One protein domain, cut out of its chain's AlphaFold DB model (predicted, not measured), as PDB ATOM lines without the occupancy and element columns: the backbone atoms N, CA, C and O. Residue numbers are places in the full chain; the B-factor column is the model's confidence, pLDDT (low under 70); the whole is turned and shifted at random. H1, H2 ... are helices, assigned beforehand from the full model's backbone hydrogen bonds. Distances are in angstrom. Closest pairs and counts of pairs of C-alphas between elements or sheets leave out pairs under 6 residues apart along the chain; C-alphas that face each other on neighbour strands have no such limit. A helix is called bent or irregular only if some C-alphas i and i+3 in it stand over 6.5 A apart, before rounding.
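This is residues 37 to 202 of the 1081 residues of the protein "Transglutaminase domain-containing protein" of Chloroflexi bacterium (UniProt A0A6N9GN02). Five long helices, H1, H2, H4, H6 and H7, make an up-and-down bundle, with H6 in its middle, and a sixth, H5, crosses the end of the bundle where H4 ends and H6 begins. The very short H3 lies beyond the other end, and the last residues of H5, 145 to 149, stick out with Gly 150. The printed part has 166 residues with seven named helices, H1 to H7 in chain order, and no named strand; the class is all helix. It is compact, with a radius of gyration of the C-alphas of 17.7 A, and spans 52 by 41 by 31 A.

H6, residues 157 to 180, is the hub and touches four helices. H2, residues 71 to 87, touches it, the C-alphas of Ala 79 and Ser 171 being closest at 5.4 A; they run the same way at a shallow tilt of 34 degrees, only just short of steep. H4, residues 100 to 123, touches H6 opposite ways, also at 34 degrees, only just shallow, closest at the C-alphas of Ser 120 and Met 161, 5.5 A. H7, residues 185 to 200, forms a helical hairpin with H6 at 29 degrees; residues 173 to 178 of H6 and 186 to 190 of H7 touch, closest at the C-alphas of Val 174 and Pro 187, 4.8 A. H1, residues 40 to 62, forms a helical hairpin with H2 at 25 degrees, closest at the C-alphas of Gly 57 and Val 72, 4.9 A. With residues 52 to 60 alone H1 touches H7, the C-alphas of Val 56 and Leu 195 being closest at 5.5 A. H1 and H6 are close but not clearly touching, the C-alphas of Leu 53 and Ser 171 being closest at 7.4 A. H5, residues 129 to 149, is about perpendicular to H4 at 83 degrees, and the two touch closest at the C-alphas of Ser 121 and Ser 133, 5.2 A. H3, residues 95 to 98, touches no helix. Every O i to N i+4 pair is within hydrogen-bond range in H1, H2, H5, H6 and H7, and 18 of 20 are in H4; H3 is too short for such a pair.

H1 begins at C-alpha 40, (106.698, -76.820, 203.722), and measures 32.6 A; H2 measures 24.9 A and H3 5.7 A. H4, 36.2 A, is irregular: C-alphas 120 and 123 are 7.0 A apart. H5 measures 30.2 A, H6 33.8 A from C-alpha 157 at (83.879, -49.976, 187.375), and H7 21.3 A to C-alpha 200 at (80.757, -72.926, 178.121).

The C-alphas farthest apart, Asn 93 and Val 152, are 54.7 A apart. The printed part has no cut and no long link. Its mean pLDDT is 84.4; residues 65 to 67, 90 to 99 and 201 to 202 are under 70.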
ATOM      1  N   ASP A  37     102.584 -73.872 213.659       74.50
ATOM      2  CA  ASP A  37     103.774 -74.180 212.855       74.50
ATOM      3  C   ASP A  37     103.370 -74.427 211.390       74.50
ATOM      4  O   ASP A  37     102.684 -75.404 211.077       74.50
ATOM      5  N   ILE A  38     103.779 -73.517 210.501       82.62
ATOM      6  CA  ILE A  38     103.554 -73.615 209.057       82.62
ATOM      7  C   ILE A  38     104.611 -74.552 208.480       82.62
ATOM      8  O   ILE A  38     105.814 -74.341 208.650       82.62
ATOM      9  N   THR A  39     104.171 -75.603 207.800       83.06
ATOM     10  CA  THR A  39     105.065 -76.604 207.215       83.06
ATOM     11  C   THR A  39     105.324 -76.327 205.733       83.06
ATOM     12  O   THR A  39     104.518 -75.695 205.062       83.06
ATOM     13  N   ILE A  40     106.419 -76.861 205.178       82.94
ATOM     14  CA  ILE A  40     106.698 -76.820 203.722       82.94
ATOM     15  C   ILE A  40     105.523 -77.395 202.913       82.94
ATOM     16  O   ILE A  40     105.195 -76.909 201.841       82.94
ATOM     17  N   SER A  41     104.847 -78.403 203.463       82.25
ATOM     18  CA  SER A  41     103.652 -78.987 202.861       82.25
ATOM     19  C   SER A  41     102.507 -77.985 202.711       82.25
ATOM     20  O   SER A  41     101.762 -78.058 201.739       82.25
ATOM     21  N   ASP A  42     102.352 -77.074 203.670       87.81
ATOM     22  CA  ASP A  42     101.311 -76.053 203.616       87.81
ATOM     23  C   ASP A  42     101.615 -75.029 202.512       87.81
ATOM     24  O   ASP A  42     100.706 -74.616 201.801       87.81
ATOM     25  N   TRP A  43     102.896 -74.700 202.301       90.38
ATOM     26  CA  TRP A  43     103.338 -73.838 201.199       90.38
ATOM     27  C   TRP A  43     103.114 -74.466 199.822       90.38
ATOM     28  O   TRP A  43     102.666 -73.774 198.916       90.38
ATOM     29  N   ILE A  44     103.368 -75.770 199.668       89.69
ATOM     30  CA  ILE A  44     103.089 -76.488 198.411       89.69
ATOM     31  C   ILE A  44     101.585 -76.478 198.111       89.69
ATOM     32  O   ILE A  44     101.187 -76.183 196.989       89.69
ATOM     33  N   ALA A  45     100.744 -76.751 199.116       91.31
ATOM     34  CA  ALA A  45      99.293 -76.701 198.947       91.31
ATOM     35  C   ALA A  45      98.810 -75.288 198.579       91.31
ATOM     36  O   ALA A  45      97.965 -75.146 197.704       91.31
ATOM     37  N   LEU A  46      99.378 -74.248 199.204       94.56
ATOM     38  CA  LEU A  46      99.040 -72.856 198.898       94.56
ATOM     39  C   LEU A  46      99.462 -72.476 197.476       94.56
ATOM     40  O   LEU A  46      98.697 -71.819 196.785       94.56
ATOM     41  N   ALA A  47     100.641 -72.912 197.027       94.31
ATOM     42  CA  ALA A  47     101.124 -72.652 195.673       94.31
ATOM     43  C   ALA A  47     100.248 -73.330 194.607       94.31
ATOM     44  O   ALA A  47      99.897 -72.699 193.616       94.31
ATOM     45  N   LEU A  48      99.849 -74.588 194.826       93.31
ATOM     46  CA  LEU A  48      98.946 -75.304 193.920       93.31
ATOM     47  C   LEU A  48      97.549 -74.675 193.894       93.31
ATOM     48  O   LEU A  48      96.958 -74.539 192.827       93.31
ATOM     49  N   LEU A  49      97.043 -74.234 195.048       95.38
ATOM     50  CA  LEU A  49      95.767 -73.528 195.114       95.38
ATOM     51  C   LEU A  49      95.830 -72.155 194.430       95.38
ATOM     52  O   LEU A  49      94.916 -71.797 193.693       95.38
ATOM     53  N   ALA A  50      96.911 -71.400 194.638       95.88
ATOM     54  CA  ALA A  50      97.138 -70.127 193.961       95.88
ATOM     55  C   ALA A  50      97.245 -70.312 192.441       95.88
ATOM     56  O   ALA A  50      96.720 -69.491 191.699       95.88
ATOM     57  N   TRP A  51      97.853 -71.410 191.977       95.38
ATOM     58  CA  TRP A  51      97.851 -71.777 190.562       95.38
ATOM     59  C   TRP A  51      96.421 -72.022 190.062       95.38
ATOM     60  O   TRP A  51      96.011 -71.394 189.091       95.38
ATOM     61  N   MET A  52      95.623 -72.846 190.746       96.06
ATOM     62  CA  MET A  52      94.220 -73.069 190.363       96.06
ATOM     63  C   MET A  52      93.430 -71.755 190.260       96.06
ATOM     64  O   MET A  52      92.765 -71.524 189.255       96.06
ATOM     65  N   LEU A  53      93.547 -70.873 191.259       95.94
ATOM     66  CA  LEU A  53      92.905 -69.552 191.255       95.94
ATOM     67  C   LEU A  53      93.394 -68.667 190.102       95.94
ATOM     68  O   LEU A  53      92.586 -67.992 189.471       95.94
ATOM     69  N   ALA A  54      94.693 -68.694 189.798       95.19
ATOM     70  CA  ALA A  54      95.254 -67.950 188.678       95.19
ATOM     71  C   ALA A  54      94.728 -68.449 187.326       95.19
ATOM     72  O   ALA A  54      94.504 -67.628 186.448       95.19
ATOM     73  N   MET A  55      94.484 -69.755 187.154       94.06
ATOM     74  CA  MET A  55      93.897 -70.281 185.910       94.06
ATOM     75  C   MET A  55      92.441 -69.849 185.740       94.06
ATOM     76  O   MET A  55      92.052 -69.468 184.640       94.06
ATOM     77  N   VAL A  56      91.654 -69.850 186.824       93.25
ATOM     78  CA  VAL A  56      90.280 -69.321 186.794       93.25
ATOM     79  C   VAL A  56      90.292 -67.830 186.465       93.25
ATOM     80  O   VAL A  56      89.605 -67.405 185.543       93.25
ATOM     81  N   GLY A  57      91.118 -67.040 187.158       91.06
ATOM     82  CA  GLY A  57      91.206 -65.604 186.905       91.06
ATOM     83  C   GLY A  57      91.736 -65.264 185.510       91.06
ATOM     84  O   GLY A  57      91.244 -64.333 184.885       91.06
ATOM     85  N   TRP A  58      92.680 -66.049 184.982       90.50
ATOM     86  CA  TRP A  58      93.161 -65.890 183.609       90.50
ATOM     87  C   TRP A  58      92.079 -66.254 182.589       90.50
ATOM     88  O   TRP A  58      91.888 -65.514 181.633       90.50
ATOM     89  N   SER A  59      91.317 -67.327 182.809       88.19
ATOM     90  CA  SER A  59      90.184 -67.667 181.938       88.19
ATOM     91  C   SER A  59      89.148 -66.541 181.881       88.19
ATOM     92  O   SER A  59      88.705 -66.177 180.795       88.19
ATOM     93  N   VAL A  60      88.817 -65.932 183.025       86.06
ATOM     94  CA  VAL A  60      87.906 -64.776 183.072       86.06
ATOM     95  C   VAL A  60      88.506 -63.558 182.363       86.06
ATOM     96  O   VAL A  60      87.787 -62.865 181.654       86.06
ATOM     97  N   GLN A  61      89.813 -63.307 182.491       84.31
ATOM     98  CA  GLN A  61      90.459 -62.188 181.792       84.31
ATOM     99  C   GLN A  61      90.488 -62.387 180.270       84.31
ATOM    100  O   GLN A  61      90.303 -61.432 179.526       84.31
ATOM    101  N   LEU A  62      90.691 -63.623 179.804       80.00
ATOM    102  CA  LEU A  62      90.650 -63.958 178.376       80.00
ATOM    103  C   LEU A  62      89.258 -63.776 177.770       80.00
ATOM    104  O   LEU A  62      89.141 -63.653 176.560       80.00
ATOM    105  N   ALA A  63      88.210 -63.715 178.594       72.44
ATOM    106  CA  ALA A  63      86.876 -63.382 178.118       72.44
ATOM    107  C   ALA A  63      86.716 -61.893 177.746       72.44
ATOM    108  O   ALA A  63      85.647 -61.536 177.263       72.44
ATOM    109  N   ASN A  64      87.750 -61.060 177.932       71.62
ATOM    110  CA  ASN A  64      87.851 -59.680 177.446       71.62
ATOM    111  C   ASN A  64      86.597 -58.824 177.704       71.62
ATOM    112  O   ASN A  64      86.055 -58.195 176.801       71.62
ATOM    113  N   TRP A  65      86.127 -58.808 178.953       69.75
ATOM    114  CA  TRP A  65      84.965 -58.027 179.402       69.75
ATOM    115  C   TRP A  65      85.247 -56.502 179.474       69.75
ATOM    116  O   TRP A  65      84.798 -55.834 180.402       69.75
ATOM    117  N   GLY A  66      86.014 -55.953 178.527       67.38
ATOM    118  CA  GLY A  66      86.468 -54.558 178.500       67.38
ATOM    119  C   GLY A  66      87.731 -54.294 179.327       67.38
ATOM    120  O   GLY A  66      88.489 -55.214 179.656       67.38
ATOM    121  N   ASP A  67      87.930 -53.031 179.706       68.50
ATOM    122  CA  ASP A  67      89.094 -52.547 180.456       68.50
ATOM    123  C   ASP A  67      88.960 -52.843 181.956       68.50
ATOM    124  O   ASP A  67      89.027 -51.963 182.819       68.50
ATOM    125  N   LEU A  68      88.751 -54.111 182.308       77.56
ATOM    126  CA  LEU A  68      88.671 -54.529 183.704       77.56
ATOM    127  C   LEU A  68      90.070 -54.763 184.282       77.56
ATOM    128  O   LEU A  68      90.898 -55.442 183.657       77.56
ATOM    129  N   PRO A  69      90.347 -54.297 185.516       83.88
ATOM    130  CA  PRO A  69      91.593 -54.633 186.174       83.88
ATOM    131  C   PRO A  69      91.678 -56.142 186.425       83.88
ATOM    132  O   PRO A  69      90.696 -56.803 186.770       83.88
ATOM    133  N   ASN A  70      92.891 -56.679 186.304       87.94
ATOM    134  CA  ASN A  70      93.136 -58.109 186.444       87.94
ATOM    135  C   ASN A  70      92.672 -58.625 187.821       87.94
ATOM    136  O   ASN A  70      93.102 -58.129 188.864       87.94
ATOM    137  N   ILE A  71      91.831 -59.661 187.826       90.31
ATOM    138  CA  ILE A  71      91.272 -60.243 189.058       90.31
ATOM    139  C   ILE A  71      92.213 -61.245 189.756       90.31
ATOM    140  O   ILE A  71      92.028 -61.554 190.939       90.31
ATOM    141  N   VAL A  72      93.247 -61.748 189.066       92.56
ATOM    142  CA  VAL A  72      94.203 -62.741 189.595       92.56
ATOM    143  C   VAL A  72      94.958 -62.230 190.834       92.56
ATOM    144  O   VAL A  72      95.011 -62.968 191.824       92.56
ATOM    145  N   PRO A  73      95.511 -60.997 190.865       92.00
ATOM    146  CA  PRO A  73      96.116 -60.433 192.071       92.00
ATOM    147  C   PRO A  73      95.170 -60.448 193.273       92.00
ATOM    148  O   PRO A  73      95.565 -60.890 194.354       92.00
ATOM    149  N   THR A  74      93.909 -60.050 193.081       92.31
ATOM    150  CA  THR A  74      92.880 -60.054 194.131       92.31
ATOM    151  C   THR A  74      92.648 -61.466 194.670       92.31
ATOM    152  O   THR A  74      92.648 -61.659 195.889       92.31
ATOM    153  N   ALA A  75      92.549 -62.470 193.792       94.25
ATOM    154  CA  ALA A  75      92.403 -63.873 194.186       94.25
ATOM    155  C   ALA A  75      93.604 -64.393 195.000       94.25
ATOM    156  O   ALA A  75      93.440 -65.042 196.039       94.25
ATOM    157  N   ILE A  76      94.829 -64.079 194.564       94.81
ATOM    158  CA  ILE A  76      96.062 -64.516 195.236       94.81
ATOM    159  C   ILE A  76      96.207 -63.834 196.601       94.81
ATOM    160  O   ILE A  76      96.496 -64.505 197.596       94.81
ATOM    161  N   ILE A  77      95.976 -62.520 196.681       93.81
ATOM    162  CA  ILE A  77      96.029 -61.761 197.939       93.81
ATOM    163  C   ILE A  77      94.989 -62.309 198.926       93.81
ATOM    164  O   ILE A  77      95.330 -62.585 200.083       93.81
ATOM    165  N   ALA A  78      93.757 -62.546 198.461       94.50
ATOM    166  CA  ALA A  78      92.693 -63.165 199.245       94.50
ATOM    167  C   ALA A  78      93.114 -64.537 199.791       94.50
ATOM    168  O   ALA A  78      92.989 -64.789 200.994       94.50
ATOM    169  N   ALA A  79      93.674 -65.407 198.944       95.06
ATOM    170  CA  ALA A  79      94.127 -66.739 199.339       95.06
ATOM    171  C   ALA A  79      95.262 -66.694 200.374       95.06
ATOM    172  O   ALA A  79      95.244 -67.441 201.355       95.06
ATOM    173  N   VAL A  80      96.235 -65.791 200.216       94.88
ATOM    174  CA  VAL A  80      97.341 -65.628 201.174       94.88
ATOM    175  C   VAL A  80      96.823 -65.140 202.531       94.88
ATOM    176  O   VAL A  80      97.174 -65.712 203.567       94.88
ATOM    177  N   ILE A  81      95.957 -64.122 202.548       92.81
ATOM    178  CA  ILE A  81      95.371 -63.597 203.791       92.81
ATOM    179  C   ILE A  81      94.516 -64.671 204.471       92.81
ATOM    180  O   ILE A  81      94.697 -64.939 205.665       92.81
ATOM    181  N   ALA A  82      93.647 -65.346 203.713       91.56
ATOM    182  CA  ALA A  82      92.819 -66.438 204.210       91.56
ATOM    183  C   ALA A  82      93.677 -67.573 204.794       91.56
ATOM    184  O   ALA A  82      93.403 -68.061 205.895       91.56
ATOM    185  N   PHE A  83      94.775 -67.943 204.125       92.88
ATOM    186  CA  PHE A  83      95.717 -68.951 204.606       92.88
ATOM    187  C   PHE A  83      96.290 -68.588 205.978       92.88
ATOM    188  O   PHE A  83      96.200 -69.394 206.911       92.88
ATOM    189  N   PHE A  84      96.810 -67.369 206.153       89.75
ATOM    190  CA  PHE A  84      97.320 -66.936 207.456       89.75
ATOM    191  C   PHE A  84      96.219 -66.918 208.521       89.75
ATOM    192  O   PHE A  84      96.449 -67.389 209.640       89.75
ATOM    193  N   MET A  85      95.004 -66.486 208.176       84.62
ATOM    194  CA  MET A  85      93.861 -66.514 209.093       84.62
ATOM    195  C   MET A  85      93.517 -67.929 209.569       84.62
ATOM    196  O   MET A  85      93.213 -68.114 210.755       84.62
ATOM    197  N   THR A  86      93.632 -68.953 208.714       84.00
ATOM    198  CA  THR A  86      93.438 -70.350 209.148       84.00
ATOM    199  C   THR A  86      94.478 -70.804 210.181       84.00
ATOM    200  O   THR A  86      94.189 -71.681 210.997       84.00
ATOM    201  N   ARG A  87      95.666 -70.180 210.214       85.00
ATOM    202  CA  ARG A  87      96.790 -70.558 211.093       85.00
ATOM    203  C   ARG A  87      96.872 -69.774 212.400       85.00
ATOM    204  O   ARG A  87      97.551 -70.235 213.322       85.00
ATOM    205  N   VAL A  88      96.168 -68.650 212.522       82.31
ATOM    206  CA  VAL A  88      96.057 -67.898 213.785       82.31
ATOM    207  C   VAL A  88      95.296 -68.732 214.824       82.31
ATOM    208  O   VAL A  88      94.179 -69.184 214.563       82.31
ATOM    209  N   ARG A  89      95.862 -68.939 216.019       71.94
ATOM    210  CA  ARG A  89      95.202 -69.674 217.117       71.94
ATOM    211  C   ARG A  89      94.769 -68.714 218.226       71.94
ATOM    212  O   ARG A  89      95.599 -68.000 218.776       71.94
ATOM    213  N   PHE A  90      93.487 -68.744 218.592       65.12
ATOM    214  CA  PHE A  90      92.996 -68.111 219.820       65.12
ATOM    215  C   PHE A  90      93.122 -69.106 220.980       65.12
ATOM    216  O   PHE A  90      92.890 -70.301 220.804       65.12
ATOM    217  N   HIS A  91      93.559 -68.639 222.149       59.12
ATOM    218  CA  HIS A  91      93.833 -69.501 223.299       59.12
ATOM    219  C   HIS A  91      92.547 -70.194 223.791       59.12
ATOM    220  O   HIS A  91      91.505 -69.559 223.917       59.12
ATOM    221  N   ASN A  92      92.627 -71.497 224.078       54.28
ATOM    222  CA  ASN A  92      91.492 -72.431 224.179       54.28
ATOM    223  C   ASN A  92      90.496 -72.227 225.348       54.28
ATOM    224  O   ASN A  92      89.579 -73.029 225.470       54.28
ATOM    225  N   ASN A  93      90.629 -71.196 226.191       53.03
ATOM    226  CA  ASN A  93      89.849 -71.071 227.438       53.03
ATOM    227  C   ASN A  93      88.969 -69.811 227.556       53.03
ATOM    228  O   ASN A  93      88.512 -69.485 228.647       53.03
ATOM    229  N   THR A  94      88.694 -69.102 226.462       59.19
ATOM    230  CA  THR A  94      87.791 -67.936 226.466       59.19
ATOM    231  C   THR A  94      86.634 -68.114 225.489       59.19
ATOM    232  O   THR A  94      86.773 -68.766 224.456       59.19
ATOM    233  N   VAL A  95      85.490 -67.487 225.787       59.22
ATOM    234  CA  VAL A  95      84.309 -67.368 224.900       59.22
ATOM    235  C   VAL A  95      84.712 -66.962 223.467       59.22
ATOM    236  O   VAL A  95      84.155 -67.461 222.493       59.22
ATOM    237  N   LEU A  96      85.781 -66.171 223.337       55.22
ATOM    238  CA  LEU A  96      86.433 -65.766 222.085       55.22
ATOM    239  C   LEU A  96      86.893 -66.927 221.177       55.22
ATOM    240  O   LEU A  96      86.944 -66.758 219.961       55.22
ATOM    241  N   ALA A  97      87.203 -68.111 221.713       60.97
ATOM    242  CA  ALA A  97      87.586 -69.270 220.902       60.97
ATOM    243  C   ALA A  97      86.394 -69.842 220.108       60.97
ATOM    244  O   ALA A  97      86.571 -70.234 218.950       60.97
ATOM    245  N   LYS A  98      85.179 -69.814 220.684       64.19
ATOM    246  CA  LYS A  98      83.932 -70.207 219.996       64.19
ATOM    247  C   LYS A  98      83.561 -69.222 218.879       64.19
ATOM    248  O   LYS A  98      83.096 -69.650 217.832       64.19
ATOM    249  N   PHE A  99      83.872 -67.936 219.056       66.94
ATOM    250  CA  PHE A  99      83.670 -66.888 218.044       66.94
ATOM    251  C   PHE A  99      84.875 -66.669 217.112       66.94
ATOM    252  O   PHE A  99      84.884 -65.743 216.307       66.94
ATOM    253  N   SER A 100      85.903 -67.519 217.163       73.69
ATOM    254  CA  SER A 100      87.126 -67.298 216.383       73.69
ATOM    255  C   SER A 100      86.914 -67.325 214.866       73.69
ATOM    256  O   SER A 100      87.573 -66.576 214.150       73.69
ATOM    257  N   ILE A 101      86.008 -68.170 214.368       75.38
ATOM    258  CA  ILE A 101      85.659 -68.259 212.943       75.38
ATOM    259  C   ILE A 101      84.863 -67.028 212.489       75.38
ATOM    260  O   ILE A 101      85.320 -66.381 211.545       75.38
ATOM    261  N   PRO A 102      83.744 -66.644 213.142       80.56
ATOM    262  CA  PRO A 102      83.015 -65.447 212.734       80.56
ATOM    263  C   PRO A 102      83.881 -64.187 212.846       80.56
ATOM    264  O   PRO A 102      83.901 -63.404 211.908       80.56
ATOM    265  N   ILE A 103      84.705 -64.040 213.892       81.69
ATOM    266  CA  ILE A 103      85.625 -62.893 214.019       81.69
ATOM    267  C   ILE A 103      86.615 -62.831 212.846       81.69
ATOM    268  O   ILE A 103      86.791 -61.777 212.245       81.69
ATOM    269  N   LYS A 104      87.260 -63.950 212.489       82.06
ATOM    270  CA  LYS A 104      88.189 -63.981 211.345       82.06
ATOM    271  C   LYS A 104      87.486 -63.699 210.023       82.06
ATOM    272  O   LYS A 104      88.060 -63.020 209.184       82.06
ATOM    273  N   THR A 105      86.263 -64.199 209.862       84.31
ATOM    274  CA  THR A 105      85.445 -63.958 208.667       84.31
ATOM    275  C   THR A 105      85.097 -62.477 208.555       84.31
ATOM    276  O   THR A 105      85.307 -61.888 207.505       84.31
ATOM    277  N   VAL A 106      84.691 -61.832 209.653       85.81
ATOM    278  CA  VAL A 106      84.435 -60.383 209.690       85.81
ATOM    279  C   VAL A 106      85.700 -59.585 209.357       85.81
ATOM    280  O   VAL A 106      85.647 -58.697 208.515       85.81
ATOM    281  N   ILE A 107      86.856 -59.927 209.940       85.94
ATOM    282  CA  ILE A 107      88.129 -59.258 209.609       85.94
ATOM    283  C   ILE A 107      88.470 -59.438 208.122       85.94
ATOM    284  O   ILE A 107      88.950 -58.503 207.487       85.94
ATOM    285  N   PHE A 108      88.225 -60.624 207.564       88.69
ATOM    286  CA  PHE A 108      88.475 -60.913 206.154       88.69
ATOM    287  C   PHE A 108      87.566 -60.108 205.223       88.69
ATOM    288  O   PHE A 108      88.039 -59.582 204.219       88.69
ATOM    289  N   LEU A 109      86.283 -59.981 205.568       88.12
ATOM    290  CA  LEU A 109      85.330 -59.170 204.814       88.12
ATOM    291  C   LEU A 109      85.711 -57.684 204.865       88.12
ATOM    292  O   LEU A 109      85.749 -57.044 203.822       88.12
ATOM    293  N   ILE A 110      86.101 -57.159 206.033       88.06
ATOM    294  CA  ILE A 110      86.566 -55.766 206.175       88.06
ATOM    295  C   ILE A 110      87.838 -55.517 205.351       88.06
ATOM    296  O   ILE A 110      87.930 -54.521 204.638       88.06
ATOM    297  N   ALA A 111      88.817 -56.425 205.421       89.31
ATOM    298  CA  ALA A 111      90.019 -56.338 204.591       89.31
ATOM    299  C   ALA A 111      89.679 -56.421 203.094       89.31
ATOM    300  O   ALA A 111      90.300 -55.729 202.291       89.31
ATOM    301  N   GLY A 112      88.673 -57.228 202.750       87.62
ATOM    302  CA  GLY A 112      88.131 -57.352 201.406       87.62
ATOM    303  C   GLY A 112      87.585 -56.055 200.868       87.62
ATOM    304  O   GLY A 112      88.004 -55.660 199.793       87.62
ATOM    305  N   VAL A 113      86.746 -55.355 201.630       85.56
ATOM    306  CA  VAL A 113      86.240 -54.036 201.224       85.56
ATOM    307  C   VAL A 113      87.409 -53.105 200.894       85.56
ATOM    308  O   VAL A 113      87.446 -52.537 199.815       85.56
ATOM    309  N   ILE A 114      88.432 -53.017 201.747       86.00
ATOM    310  CA  ILE A 114      89.573 -52.119 201.496       86.00
ATOM    311  C   ILE A 114      90.364 -52.527 200.241       86.00
ATOM    312  O   ILE A 114      90.723 -51.674 199.432       86.00
ATOM    313  N   ILE A 115      90.664 -53.819 200.081       87.75
ATOM    314  CA  ILE A 115      91.518 -54.308 198.987       87.75
ATOM    315  C   ILE A 115      90.769 -54.325 197.658       87.75
ATOM    316  O   ILE A 115      91.348 -53.924 196.655       87.75
ATOM    317  N   VAL A 116      89.507 -54.756 197.649       87.12
ATOM    318  CA  VAL A 116      88.662 -54.751 196.451       87.12
ATOM    319  C   VAL A 116      88.490 -53.327 195.955       87.12
ATOM    320  O   VAL A 116      88.784 -53.096 194.794       87.12
ATOM    321  N   PHE A 117      88.139 -52.371 196.823       82.31
ATOM    322  CA  PHE A 117      88.015 -50.965 196.415       82.31
ATOM    323  C   PHE A 117      89.326 -50.387 195.875       82.31
ATOM    324  O   PHE A 117      89.318 -49.602 194.932       82.31
ATOM    325  N   TRP A 118      90.464 -50.767 196.458       83.75
ATOM    326  CA  TRP A 118      91.762 -50.310 195.973       83.75
ATOM    327  C   TRP A 118      92.160 -50.940 194.630       83.75
ATOM    328  O   TRP A 118      92.753 -50.271 193.791       83.75
ATOM    329  N   GLN A 119      91.865 -52.224 194.419       85.44
ATOM    330  CA  GLN A 119      92.177 -52.919 193.167       85.44
ATOM    331  C   GLN A 119      91.204 -52.535 192.047       85.44
ATOM    332  O   GLN A 119      91.623 -52.388 190.902       85.44
ATOM    333  N   SER A 120      89.926 -52.325 192.363       80.81
ATOM    334  CA  SER A 120      88.917 -51.911 191.387       80.81
ATOM    335  C   SER A 120      89.121 -50.472 190.922       80.81
ATOM    336  O   SER A 120      88.775 -50.147 189.793       80.81
ATOM    337  N   SER A 121      89.723 -49.619 191.757       81.00
ATOM    338  CA  SER A 121      89.991 -48.219 191.426       81.00
ATOM    339  C   SER A 121      91.250 -47.995 190.585       81.00
ATOM    340  O   SER A 121      91.617 -46.852 190.317       81.00
ATOM    341  N   LEU A 122      91.932 -49.053 190.133       81.31
ATOM    342  CA  LEU A 122      93.124 -48.907 189.288       81.31
ATOM    343  C   LEU A 122      92.832 -48.152 187.982       81.31
ATOM    344  O   LEU A 122      93.692 -47.376 187.559       81.31
ATOM    345  N   ASN A 123      91.619 -48.319 187.445       77.69
ATOM    346  CA  ASN A 123      91.130 -47.677 186.220       77.69
ATOM    347  C   ASN A 123      90.196 -46.480 186.502       77.69
ATOM    348  O   ASN A 123      89.632 -45.913 185.577       77.69
ATOM    349  N   ALA A 124      90.031 -46.099 187.774       79.31
ATOM    350  CA  ALA A 124      89.255 -44.930 188.178       79.31
ATOM    351  C   ALA A 124      90.083 -43.640 188.062       79.31
ATOM    352  O   ALA A 124      91.323 -43.662 188.110       79.31
ATOM    353  N   GLU A 125      89.405 -42.501 187.967       75.25
ATOM    354  CA  GLU A 125      90.063 -41.210 187.797       75.25
ATOM    355  C   GLU A 125      90.709 -40.734 189.106       75.25
ATOM    356  O   GLU A 125      90.164 -40.863 190.204       75.25
ATOM    357  N   GLY A 126      91.918 -40.172 189.017       75.94
ATOM    358  CA  GLY A 126      92.573 -39.561 190.172       75.94
ATOM    359  C   GLY A 126      94.095 -39.647 190.176       75.94
ATOM    360  O   GLY A 126      94.718 -40.619 189.740       75.94
ATOM    361  N   THR A 127      94.718 -38.619 190.751       80.25
ATOM    362  CA  THR A 127      96.182 -38.488 190.835       80.25
ATOM    363  C   THR A 127      96.809 -39.340 191.938       80.25
ATOM    364  O   THR A 127      98.009 -39.606 191.901       80.25
ATOM    365  N   ASN A 128      96.023 -39.788 192.924       85.31
ATOM    366  CA  ASN A 128      96.493 -40.630 194.023       85.31
ATOM    367  C   ASN A 128      95.511 -41.787 194.323       85.31
ATOM    368  O   ASN A 128      94.337 -41.701 193.959       85.31
ATOM    369  N   PRO A 129      95.952 -42.859 195.015       81.06
ATOM    370  CA  PRO A 129      95.108 -44.031 195.276       81.06
ATOM    371  C   PRO A 129      93.849 -43.747 196.107       81.06
ATOM    372  O   PRO A 129      92.874 -44.484 196.008       81.06
ATOM    373  N   PHE A 130      93.856 -42.705 196.945       82.38
ATOM    374  CA  PHE A 130      92.687 -42.339 197.748       82.38
ATOM    375  C   PHE A 130      91.619 -41.637 196.909       82.38
ATOM    376  O   PHE A 130      90.443 -41.942 197.063       82.38
ATOM    377  N   ALA A 131      92.033 -40.743 196.008       84.25
ATOM    378  CA  ALA A 131      91.156 -40.062 195.066       84.25
ATOM    379  C   ALA A 131      90.491 -41.071 194.124       84.25
ATOM    380  O   ALA A 131      89.273 -41.058 194.011       84.25
ATOM    381  N   ARG A 132      91.266 -42.019 193.577       86.06
ATOM    382  CA  ARG A 132      90.731 -43.100 192.735       86.06
ATOM    383  C   ARG A 132      89.714 -43.972 193.466       86.06
ATOM    384  O   ARG A 132      88.659 -44.285 192.931       86.06
ATOM    385  N   SER A 133      90.006 -44.365 194.708       83.06
ATOM    386  CA  SER A 133      89.067 -45.169 195.506       83.06
ATOM    387  C   SER A 133      87.796 -44.404 195.879       83.06
ATOM    388  O   SER A 133      86.743 -45.022 196.013       83.06
ATOM    389  N   TYR A 134      87.880 -43.083 196.059       84.88
ATOM    390  CA  TYR A 134      86.707 -42.240 196.277       84.88
ATOM    391  C   TYR A 134      85.861 -42.111 195.004       84.88
ATOM    392  O   TYR A 134      84.650 -42.279 195.084       84.88
ATOM    393  N   ASP A 135      86.490 -41.896 193.844       85.88
ATOM    394  CA  ASP A 135      85.817 -41.871 192.538       85.88
ATOM    395  C   ASP A 135      85.082 -43.191 192.257       85.88
ATOM    396  O   ASP A 135      83.881 -43.197 192.000       85.88
ATOM    397  N   ALA A 136      85.753 -44.333 192.449       86.19
ATOM    398  CA  ALA A 136      85.125 -45.648 192.310       86.19
ATOM    399  C   ALA A 136      83.940 -45.855 193.277       86.19
ATOM    400  O   ALA A 136      82.938 -46.462 192.905       86.19
ATOM    401  N   TYR A 137      84.032 -45.346 194.513       86.62
ATOM    402  CA  TYR A 137      82.926 -45.394 195.476       86.62
ATOM    403  C   TYR A 137      81.739 -44.528 195.041       86.62
ATOM    404  O   TYR A 137      80.598 -44.982 195.132       86.62
ATOM    405  N   ASP A 138      81.995 -43.312 194.561       86.81
ATOM    406  CA  ASP A 138      80.955 -42.404 194.071       86.81
ATOM    407  C   ASP A 138      80.246 -42.987 192.838       86.81
ATOM    408  O   ASP A 138      79.017 -43.059 192.816       86.81
ATOM    409  N   ARG A 139      81.009 -43.514 191.872       88.06
ATOM    410  CA  ARG A 139      80.492 -44.212 190.682       88.06
ATOM    411  C   ARG A 139      79.670 -45.449 191.037       88.06
ATOM    412  O   ARG A 139      78.607 -45.667 190.463       88.06
ATOM    413  N   PHE A 140      80.103 -46.236 192.025       89.00
ATOM    414  CA  PHE A 140      79.305 -47.356 192.530       89.00
ATOM    415  C   PHE A 140      77.997 -46.880 193.180       89.00
ATOM    416  O   PHE A 140      76.950 -47.488 192.970       89.00
ATOM    417  N   GLY A 141      78.031 -45.777 193.935       89.19
ATOM    418  CA  GLY A 141      76.832 -45.149 194.492       89.19
ATOM    419  C   GLY A 141      75.853 -44.687 193.409       89.19
ATOM    420  O   GLY A 141      74.662 -44.974 193.507       89.19
ATOM    421  N   LEU A 142      76.362 -44.051 192.349       87.44
ATOM    422  CA  LEU A 142      75.578 -43.662 191.174       87.44
ATOM    423  C   LEU A 142      74.956 -44.885 190.488       87.44
ATOM    424  O   LEU A 142      73.778 -44.874 190.156       87.44
ATOM    425  N   TRP A 143      75.722 -45.959 190.320       89.62
ATOM    426  CA  TRP A 143      75.230 -47.205 189.736       89.62
ATOM    427  C   TRP A 143      74.085 -47.827 190.551       89.62
ATOM    428  O   TRP A 143      73.107 -48.302 189.975       89.62
ATOM    429  N   VAL A 144      74.160 -47.777 191.888       89.31
ATOM    430  CA  VAL A 144      73.062 -48.219 192.768       89.31
ATOM    431  C   VAL A 144      71.824 -47.336 192.601       89.31
ATOM    432  O   VAL A 144      70.715 -47.861 192.534       89.31
ATOM    433  N   ASP A 145      71.993 -46.018 192.498       86.19
ATOM    434  CA  ASP A 145      70.882 -45.095 192.247       86.19
ATOM    435  C   ASP A 145      70.213 -45.370 190.888       86.19
ATOM    436  O   ASP A 145      68.994 -45.515 190.804       86.19
ATOM    437  N   ILE A 146      71.012 -45.585 189.839       85.69
ATOM    438  CA  ILE A 146      70.546 -45.993 188.506       85.69
ATOM    439  C   ILE A 146      69.775 -47.324 188.570       85.69
ATOM    440  O   ILE A 146      68.734 -47.474 187.919       85.69
ATOM    441  N   ALA A 147      70.243 -48.291 189.366       85.00
ATOM    442  CA  ALA A 147      69.558 -49.567 189.562       85.00
ATOM    443  C   ALA A 147      68.157 -49.385 190.156       85.00
ATOM    444  O   ALA A 147      67.219 -50.008 189.656       85.00
ATOM    445  N   ILE A 148      68.018 -48.493 191.141       84.06
ATOM    446  CA  ILE A 148      66.747 -48.179 191.810       84.06
ATOM    447  C   ILE A 148      65.806 -47.380 190.893       84.06
ATOM    448  O   ILE A 148      64.614 -47.670 190.849       84.06
ATOM    449  N   ASN A 149      66.336 -46.415 190.136       81.06
ATOM    450  CA  ASN A 149      65.540 -45.441 189.379       81.06
ATOM    451  C   ASN A 149      65.241 -45.836 187.922       81.06
ATOM    452  O   ASN A 149      64.603 -45.069 187.208       81.06
ATOM    453  N   GLY A 150      65.700 -46.996 187.443       76.56
ATOM    454  CA  GLY A 150      65.376 -47.450 186.081       76.56
ATOM    455  C   GLY A 150      66.268 -46.905 184.945       76.56
ATOM    456  O   GLY A 150      65.944 -47.127 183.785       76.56
ATOM    457  N   GLY A 151      67.408 -46.250 185.222       80.19
ATOM    458  CA  GLY A 151      68.313 -45.689 184.191       80.19
ATOM    459  C   GLY A 151      69.355 -46.659 183.594       80.19
ATOM    460  O   GLY A 151      69.516 -47.774 184.071       80.19
ATOM    461  N   VAL A 152      70.122 -46.246 182.584       85.00
ATOM    462  CA  VAL A 152      71.204 -47.063 181.980       85.00
ATOM    463  C   VAL A 152      72.550 -46.744 182.626       85.00
ATOM    464  O   VAL A 152      72.810 -45.586 182.945       85.00
ATOM    465  N   SER A 153      73.425 -47.744 182.788       84.88
ATOM    466  CA  SER A 153      74.822 -47.507 183.171       84.88
ATOM    467  C   SER A 153      75.796 -48.034 182.119       84.88
ATOM    468  O   SER A 153      75.831 -49.228 181.814       84.88
ATOM    469  N   GLY A 154      76.611 -47.122 181.584       78.50
ATOM    470  CA  GLY A 154      77.761 -47.434 180.734       78.50
ATOM    471  C   GLY A 154      79.063 -47.670 181.513       78.50
ATOM    472  O   GLY A 154      80.098 -47.913 180.903       78.50
ATOM    473  N   ASP A 155      79.048 -47.594 182.849       82.00
ATOM    474  CA  ASP A 155      80.270 -47.672 183.655       82.00
ATOM    475  C   ASP A 155      80.686 -49.130 183.922       82.00
ATOM    476  O   ASP A 155      79.914 -49.940 184.441       82.00
ATOM    477  N   GLN A 156      81.938 -49.465 183.607       83.25
ATOM    478  CA  GLN A 156      82.515 -50.794 183.829       83.25
ATOM    479  C   GLN A 156      83.054 -50.987 185.263       83.25
ATOM    480  O   GLN A 156      83.238 -52.125 185.710       83.25
ATOM    481  N   ILE A 157      83.292 -49.909 186.024       86.44
ATOM    482  CA  ILE A 157      83.879 -49.976 187.375       86.44
ATOM    483  C   ILE A 157      82.981 -50.736 188.370       86.44
ATOM    484  O   ILE A 157      83.505 -51.605 189.080       86.44
ATOM    485  N   PRO A 158      81.653 -50.506 188.436       88.31
ATOM    486  CA  PRO A 158      80.773 -51.278 189.314       88.31
ATOM    487  C   PRO A 158      80.817 -52.782 189.026       88.31
ATOM    488  O   PRO A 158      80.885 -53.595 189.953       88.31
ATOM    489  N   PHE A 159      80.869 -53.165 187.747       86.12
ATOM    490  CA  PHE A 159      81.025 -54.562 187.344       86.12
ATOM    491  C   PHE A 159      82.364 -55.145 187.816       86.12
ATOM    492  O   PHE A 159      82.388 -56.218 188.431       86.12
ATOM    493  N   ALA A 160      83.469 -54.411 187.626       86.88
ATOM    494  CA  ALA A 160      84.787 -54.796 188.133       86.88
ATOM    495  C   ALA A 160      84.761 -55.046 189.651       86.88
ATOM    496  O   ALA A 160      85.286 -56.051 190.137       86.88
ATOM    497  N   MET A 161      84.109 -54.158 190.407       87.81
ATOM    498  CA  MET A 161      83.963 -54.268 191.861       87.81
ATOM    499  C   MET A 161      83.188 -55.519 192.278       87.81
ATOM    500  O   MET A 161      83.606 -56.216 193.211       87.81
ATOM    501  N   ILE A 162      82.092 -55.841 191.585       88.31
ATOM    502  CA  ILE A 162      81.306 -57.057 191.836       88.31
ATOM    503  C   ILE A 162      82.162 -58.297 191.559       88.31
ATOM    504  O   ILE A 162      82.293 -59.158 192.432       88.31
ATOM    505  N   MET A 163      82.825 -58.355 190.401       87.69
ATOM    506  CA  MET A 163      83.683 -59.482 190.020       87.69
ATOM    507  C   MET A 163      84.841 -59.689 191.001       87.69
ATOM    508  O   MET A 163      85.126 -60.820 191.415       87.69
ATOM    509  N   MET A 164      85.479 -58.609 191.453       89.75
ATOM    510  CA  MET A 164      86.527 -58.673 192.471       89.75
ATOM    511  C   MET A 164      85.995 -59.104 193.839       89.75
ATOM    512  O   MET A 164      86.662 -59.875 194.531       89.75
ATOM    513  N   THR A 165      84.792 -58.669 194.221       91.19
ATOM    514  CA  THR A 165      84.140 -59.086 195.473       91.19
ATOM    515  C   THR A 165      83.824 -60.580 195.454       91.19
ATOM    516  O   THR A 165      84.181 -61.302 196.390       91.19
ATOM    517  N   VAL A 166      83.232 -61.074 194.363       91.25
ATOM    518  CA  VAL A 166      82.958 -62.506 194.160       91.25
ATOM    519  C   VAL A 166      84.261 -63.306 194.181       91.25
ATOM    520  O   VAL A 166      84.350 -64.331 194.865       91.25
ATOM    521  N   THR A 167      85.306 -62.810 193.516       92.31
ATOM    522  CA  THR A 167      86.641 -63.428 193.505       92.31
ATOM    523  C   THR A 167      87.252 -63.492 194.908       92.31
ATOM    524  O   THR A 167      87.793 -64.530 195.307       92.31
ATOM    525  N   TRP A 168      87.137 -62.414 195.684       94.19
ATOM    526  CA  TRP A 168      87.636 -62.315 197.056       94.19
ATOM    527  C   TRP A 168      86.956 -63.330 197.985       94.19
ATOM    528  O   TRP A 168      87.630 -64.095 198.686       94.19
ATOM    529  N   VAL A 169      85.622 -63.386 197.949       92.25
ATOM    530  CA  VAL A 169      84.815 -64.316 198.754       92.25
ATOM    531  C   VAL A 169      85.068 -65.767 198.339       92.25
ATOM    532  O   VAL A 169      85.290 -66.626 199.196       92.25
ATOM    533  N   THR A 170      85.122 -66.049 197.037       92.69
ATOM    534  CA  THR A 170      85.394 -67.398 196.521       92.69
ATOM    535  C   THR A 170      86.775 -67.881 196.955       92.69
ATOM    536  O   THR A 170      86.909 -68.979 197.500       92.69
ATOM    537  N   SER A 171      87.800 -67.034 196.819       94.19
ATOM    538  CA  SER A 171      89.172 -67.352 197.237       94.19
ATOM    539  C   SER A 171      89.260 -67.661 198.733       94.19
ATOM    540  O   SER A 171      89.988 -68.573 199.139       94.19
ATOM    541  N   PHE A 172      88.479 -66.967 199.565       91.75
ATOM    542  CA  PHE A 172      88.367 -67.262 200.993       91.75
ATOM    543  C   PHE A 172      87.741 -68.613 201.278       91.75
ATOM    544  O   PHE A 172      88.329 -69.399 202.021       91.75
ATOM    545  N   ILE A 173      86.579 -68.894 200.686       90.31
ATOM    546  CA  ILE A 173      85.847 -70.147 200.894       90.31
ATOM    547  C   ILE A 173      86.723 -71.328 200.470       90.31
ATOM    548  O   ILE A 173      86.946 -72.251 201.251       90.31
ATOM    549  N   VAL A 174      87.306 -71.262 199.274       93.75
ATOM    550  CA  VAL A 174      88.175 -72.302 198.709       93.75
ATOM    551  C   VAL A 174      89.425 -72.510 199.577       93.75
ATOM    552  O   VAL A 174      89.771 -73.650 199.904       93.75
ATOM    553  N   THR A 175      90.076 -71.435 200.034       93.75
ATOM    554  CA  THR A 175      91.250 -71.533 200.924       93.75
ATOM    555  C   THR A 175      90.877 -72.099 202.293       93.75
ATOM    556  O   THR A 175      91.576 -72.967 202.829       93.75
ATOM    557  N   LEU A 176      89.754 -71.655 202.861       88.69
ATOM    558  CA  LEU A 176      89.230 -72.162 204.123       88.69
ATOM    559  C   LEU A 176      88.949 -73.665 204.014       88.69
ATOM    560  O   LEU A 176      89.425 -74.427 204.854       88.69
ATOM    561  N   LEU A 177      88.248 -74.102 202.967       88.69
ATOM    562  CA  LEU A 177      87.936 -75.510 202.712       88.69
ATOM    563  C   LEU A 177      89.201 -76.367 202.561       88.69
ATOM    564  O   LEU A 177      89.309 -77.431 203.180       88.69
ATOM    565  N   THR A 178      90.195 -75.853 201.834       90.94
ATOM    566  CA  THR A 178      91.475 -76.534 201.594       90.94
ATOM    567  C   THR A 178      92.243 -76.778 202.893       90.94
ATOM    568  O   THR A 178      92.659 -77.901 203.162       90.94
ATOM    569  N   PHE A 179      92.420 -75.757 203.738       89.69
ATOM    570  CA  PHE A 179      93.311 -75.855 204.905       89.69
ATOM    571  C   PHE A 179      92.613 -76.205 206.220       89.69
ATOM    572  O   PHE A 179      93.244 -76.767 207.119       89.69
ATOM    573  N   ARG A 180      91.329 -75.863 206.377       83.31
ATOM    574  CA  ARG A 180      90.572 -76.163 207.601       83.31
ATOM    575  C   ARG A 180      90.059 -77.596 207.601       83.31
ATOM    576  O   ARG A 180      90.153 -78.254 208.638       83.31
ATOM    577  N   PHE A 181      89.522 -78.043 206.467       78.19
ATOM    578  CA  PHE A 181      88.902 -79.360 206.317       78.19
ATOM    579  C   PHE A 181      89.811 -80.374 205.609       78.19
ATOM    580  O   PHE A 181      89.479 -81.554 205.591       78.19
ATOM    581  N   ASN A 182      90.971 -79.950 205.080       80.94
ATOM    582  CA  ASN A 182      91.880 -80.793 204.289       80.94
ATOM    583  C   ASN A 182      91.174 -81.482 203.107       80.94
ATOM    584  O   ASN A 182      91.514 -82.611 202.756       80.94
ATOM    585  N   SER A 183      90.175 -80.818 202.515       82.44
ATOM    586  CA  SER A 183      89.407 -81.352 201.391       82.44
ATOM    587  C   SER A 183      89.889 -80.727 200.081       82.44
ATOM    588  O   SER A 183      89.742 -79.518 199.917       82.44
ATOM    589  N   PRO A 184      90.452 -81.515 199.146       82.44
ATOM    590  CA  PRO A 184      90.778 -81.040 197.799       82.44
ATOM    591  C   PRO A 184      89.564 -81.000 196.856       82.44
ATOM    592  O   PRO A 184      89.573 -80.244 195.893       82.44
ATOM    593  N   TRP A 185      88.521 -81.801 197.121       86.38
ATOM    594  CA  TRP A 185      87.403 -82.006 196.189       86.38
ATOM    595  C   TRP A 185      86.495 -80.785 196.052       86.38
ATOM    596  O   TRP A 185      86.222 -80.355 194.941       86.38
ATOM    597  N   ILE A 186      86.036 -80.220 197.171       87.06
ATOM    598  CA  ILE A 186      85.081 -79.101 197.149       87.06
ATOM    599  C   ILE A 186      85.717 -77.839 196.530       87.06
ATOM    600  O   ILE A 186      85.095 -77.248 195.653       87.06
ATOM    601  N   PRO A 187      86.960 -77.446 196.894       90.75
ATOM    602  CA  PRO A 187      87.675 -76.362 196.216       90.75
ATOM    603  C   PRO A 187      87.803 -76.566 194.703       90.75
ATOM    604  O   PRO A 187      87.541 -75.640 193.939       90.75
ATOM    605  N   ALA A 188      88.181 -77.775 194.273       91.81
ATOM    606  CA  ALA A 188      88.323 -78.096 192.858       91.81
ATOM    607  C   ALA A 188      86.980 -78.070 192.119       91.81
ATOM    608  O   ALA A 188      86.933 -77.587 190.997       91.81
ATOM    609  N   ALA A 189      85.897 -78.527 192.752       90.56
ATOM    610  CA  ALA A 189      84.558 -78.467 192.177       90.56
ATOM    611  C   ALA A 189      84.081 -77.018 192.010       90.56
ATOM    612  O   ALA A 189      83.701 -76.649 190.912       90.56
ATOM    613  N   ILE A 190      84.181 -76.177 193.047       91.12
ATOM    614  CA  ILE A 190      83.755 -74.765 192.979       91.12
ATOM    615  C   ILE A 190      84.524 -74.011 191.886       91.12
ATOM    616  O   ILE A 190      83.920 -73.351 191.044       91.12
ATOM    617  N   LEU A 191      85.856 -74.121 191.884       94.25
ATOM    618  CA  LEU A 191      86.691 -73.444 190.890       94.25
ATOM    619  C   LEU A 191      86.523 -74.039 189.487       94.25
ATOM    620  O   LEU A 191      86.548 -73.301 188.508       94.25
ATOM    621  N   GLY A 192      86.329 -75.356 189.393       91.25
ATOM    622  CA  GLY A 192      86.070 -76.053 188.140       91.25
ATOM    623  C   GLY A 192      84.730 -75.653 187.529       91.25
ATOM    624  O   GLY A 192      84.682 -75.383 186.338       91.25
ATOM    625  N   THR A 193      83.668 -75.533 188.334       89.12
ATOM    626  CA  THR A 193      82.371 -75.010 187.884       89.12
ATOM    627  C   THR A 193      82.518 -73.582 187.377       89.12
ATOM    628  O   THR A 193      82.111 -73.318 186.257       89.12
ATOM    629  N   ALA A 194      83.169 -72.688 188.133       88.12
ATOM    630  CA  ALA A 194      83.391 -71.309 187.688       88.12
ATOM    631  C   ALA A 194      84.145 -71.242 186.344       88.12
ATOM    632  O   ALA A 194      83.763 -70.489 185.450       88.12
ATOM    633  N   LEU A 195      85.181 -72.071 186.181       88.75
ATOM    634  CA  LEU A 195      85.956 -72.165 184.945       88.75
ATOM    635  C   LEU A 195      85.130 -72.717 183.776       88.75
ATOM    636  O   LEU A 195      85.169 -72.162 182.684       88.75
ATOM    637  N   LEU A 196      84.374 -73.793 184.003       84.25
ATOM    638  CA  LEU A 196      83.549 -74.424 182.975       84.25
ATOM    639  C   LEU A 196      82.367 -73.545 182.562       84.25
ATOM    640  O   LEU A 196      82.053 -73.513 181.384       84.25
ATOM    641  N   THR A 197      81.752 -72.801 183.484       80.44
ATOM    642  CA  THR A 197      80.712 -71.812 183.155       80.44
ATOM    643  C   THR A 197      81.269 -70.684 182.287       80.44
ATOM    644  O   THR A 197      80.601 -70.230 181.361       80.44
ATOM    645  N   ASN A 198      82.504 -70.243 182.539       81.44
ATOM    646  CA  ASN A 198      83.150 -69.252 181.678       81.44
ATOM    647  C   ASN A 198      83.468 -69.839 180.287       81.44
ATOM    648  O   ASN A 198      83.173 -69.218 179.271       81.44
ATOM    649  N   LEU A 199      84.000 -71.065 180.230       78.06
ATOM    650  CA  LEU A 199      84.344 -71.740 178.972       78.06
ATOM    651  C   LEU A 199      83.123 -72.234 178.179       78.06
ATOM    652  O   LEU A 199      83.217 -72.373 176.963       78.06
ATOM    653  N   SER A 200      81.971 -72.471 178.816       72.50
ATOM    654  CA  SER A 200      80.757 -72.926 178.121       72.50
ATOM    655  C   SER A 200      80.215 -71.894 177.137       72.50
ATOM    656  O   SER A 200      79.528 -72.266 176.193       72.50
ATOM    657  N   HIS A 201      80.535 -70.615 177.347       64.50
ATOM    658  CA  HIS A 201      80.179 -69.520 176.446       64.50
ATOM    659  C   HIS A 201      81.214 -69.310 175.329       64.50
ATOM    660  O   HIS A 201      80.979 -68.502 174.444       64.50
ATOM    661  N   ARG A 202      82.357 -70.016 175.358       64.12
ATOM    662  CA  ARG A 202      83.479 -69.849 174.415       64.12
ATOM    663  C   ARG A 202      84.107 -71.188 174.029       64.12
ATOM    664  O   ARG A 202      85.304 -71.422 174.202       64.12
TER     665      ARG A 202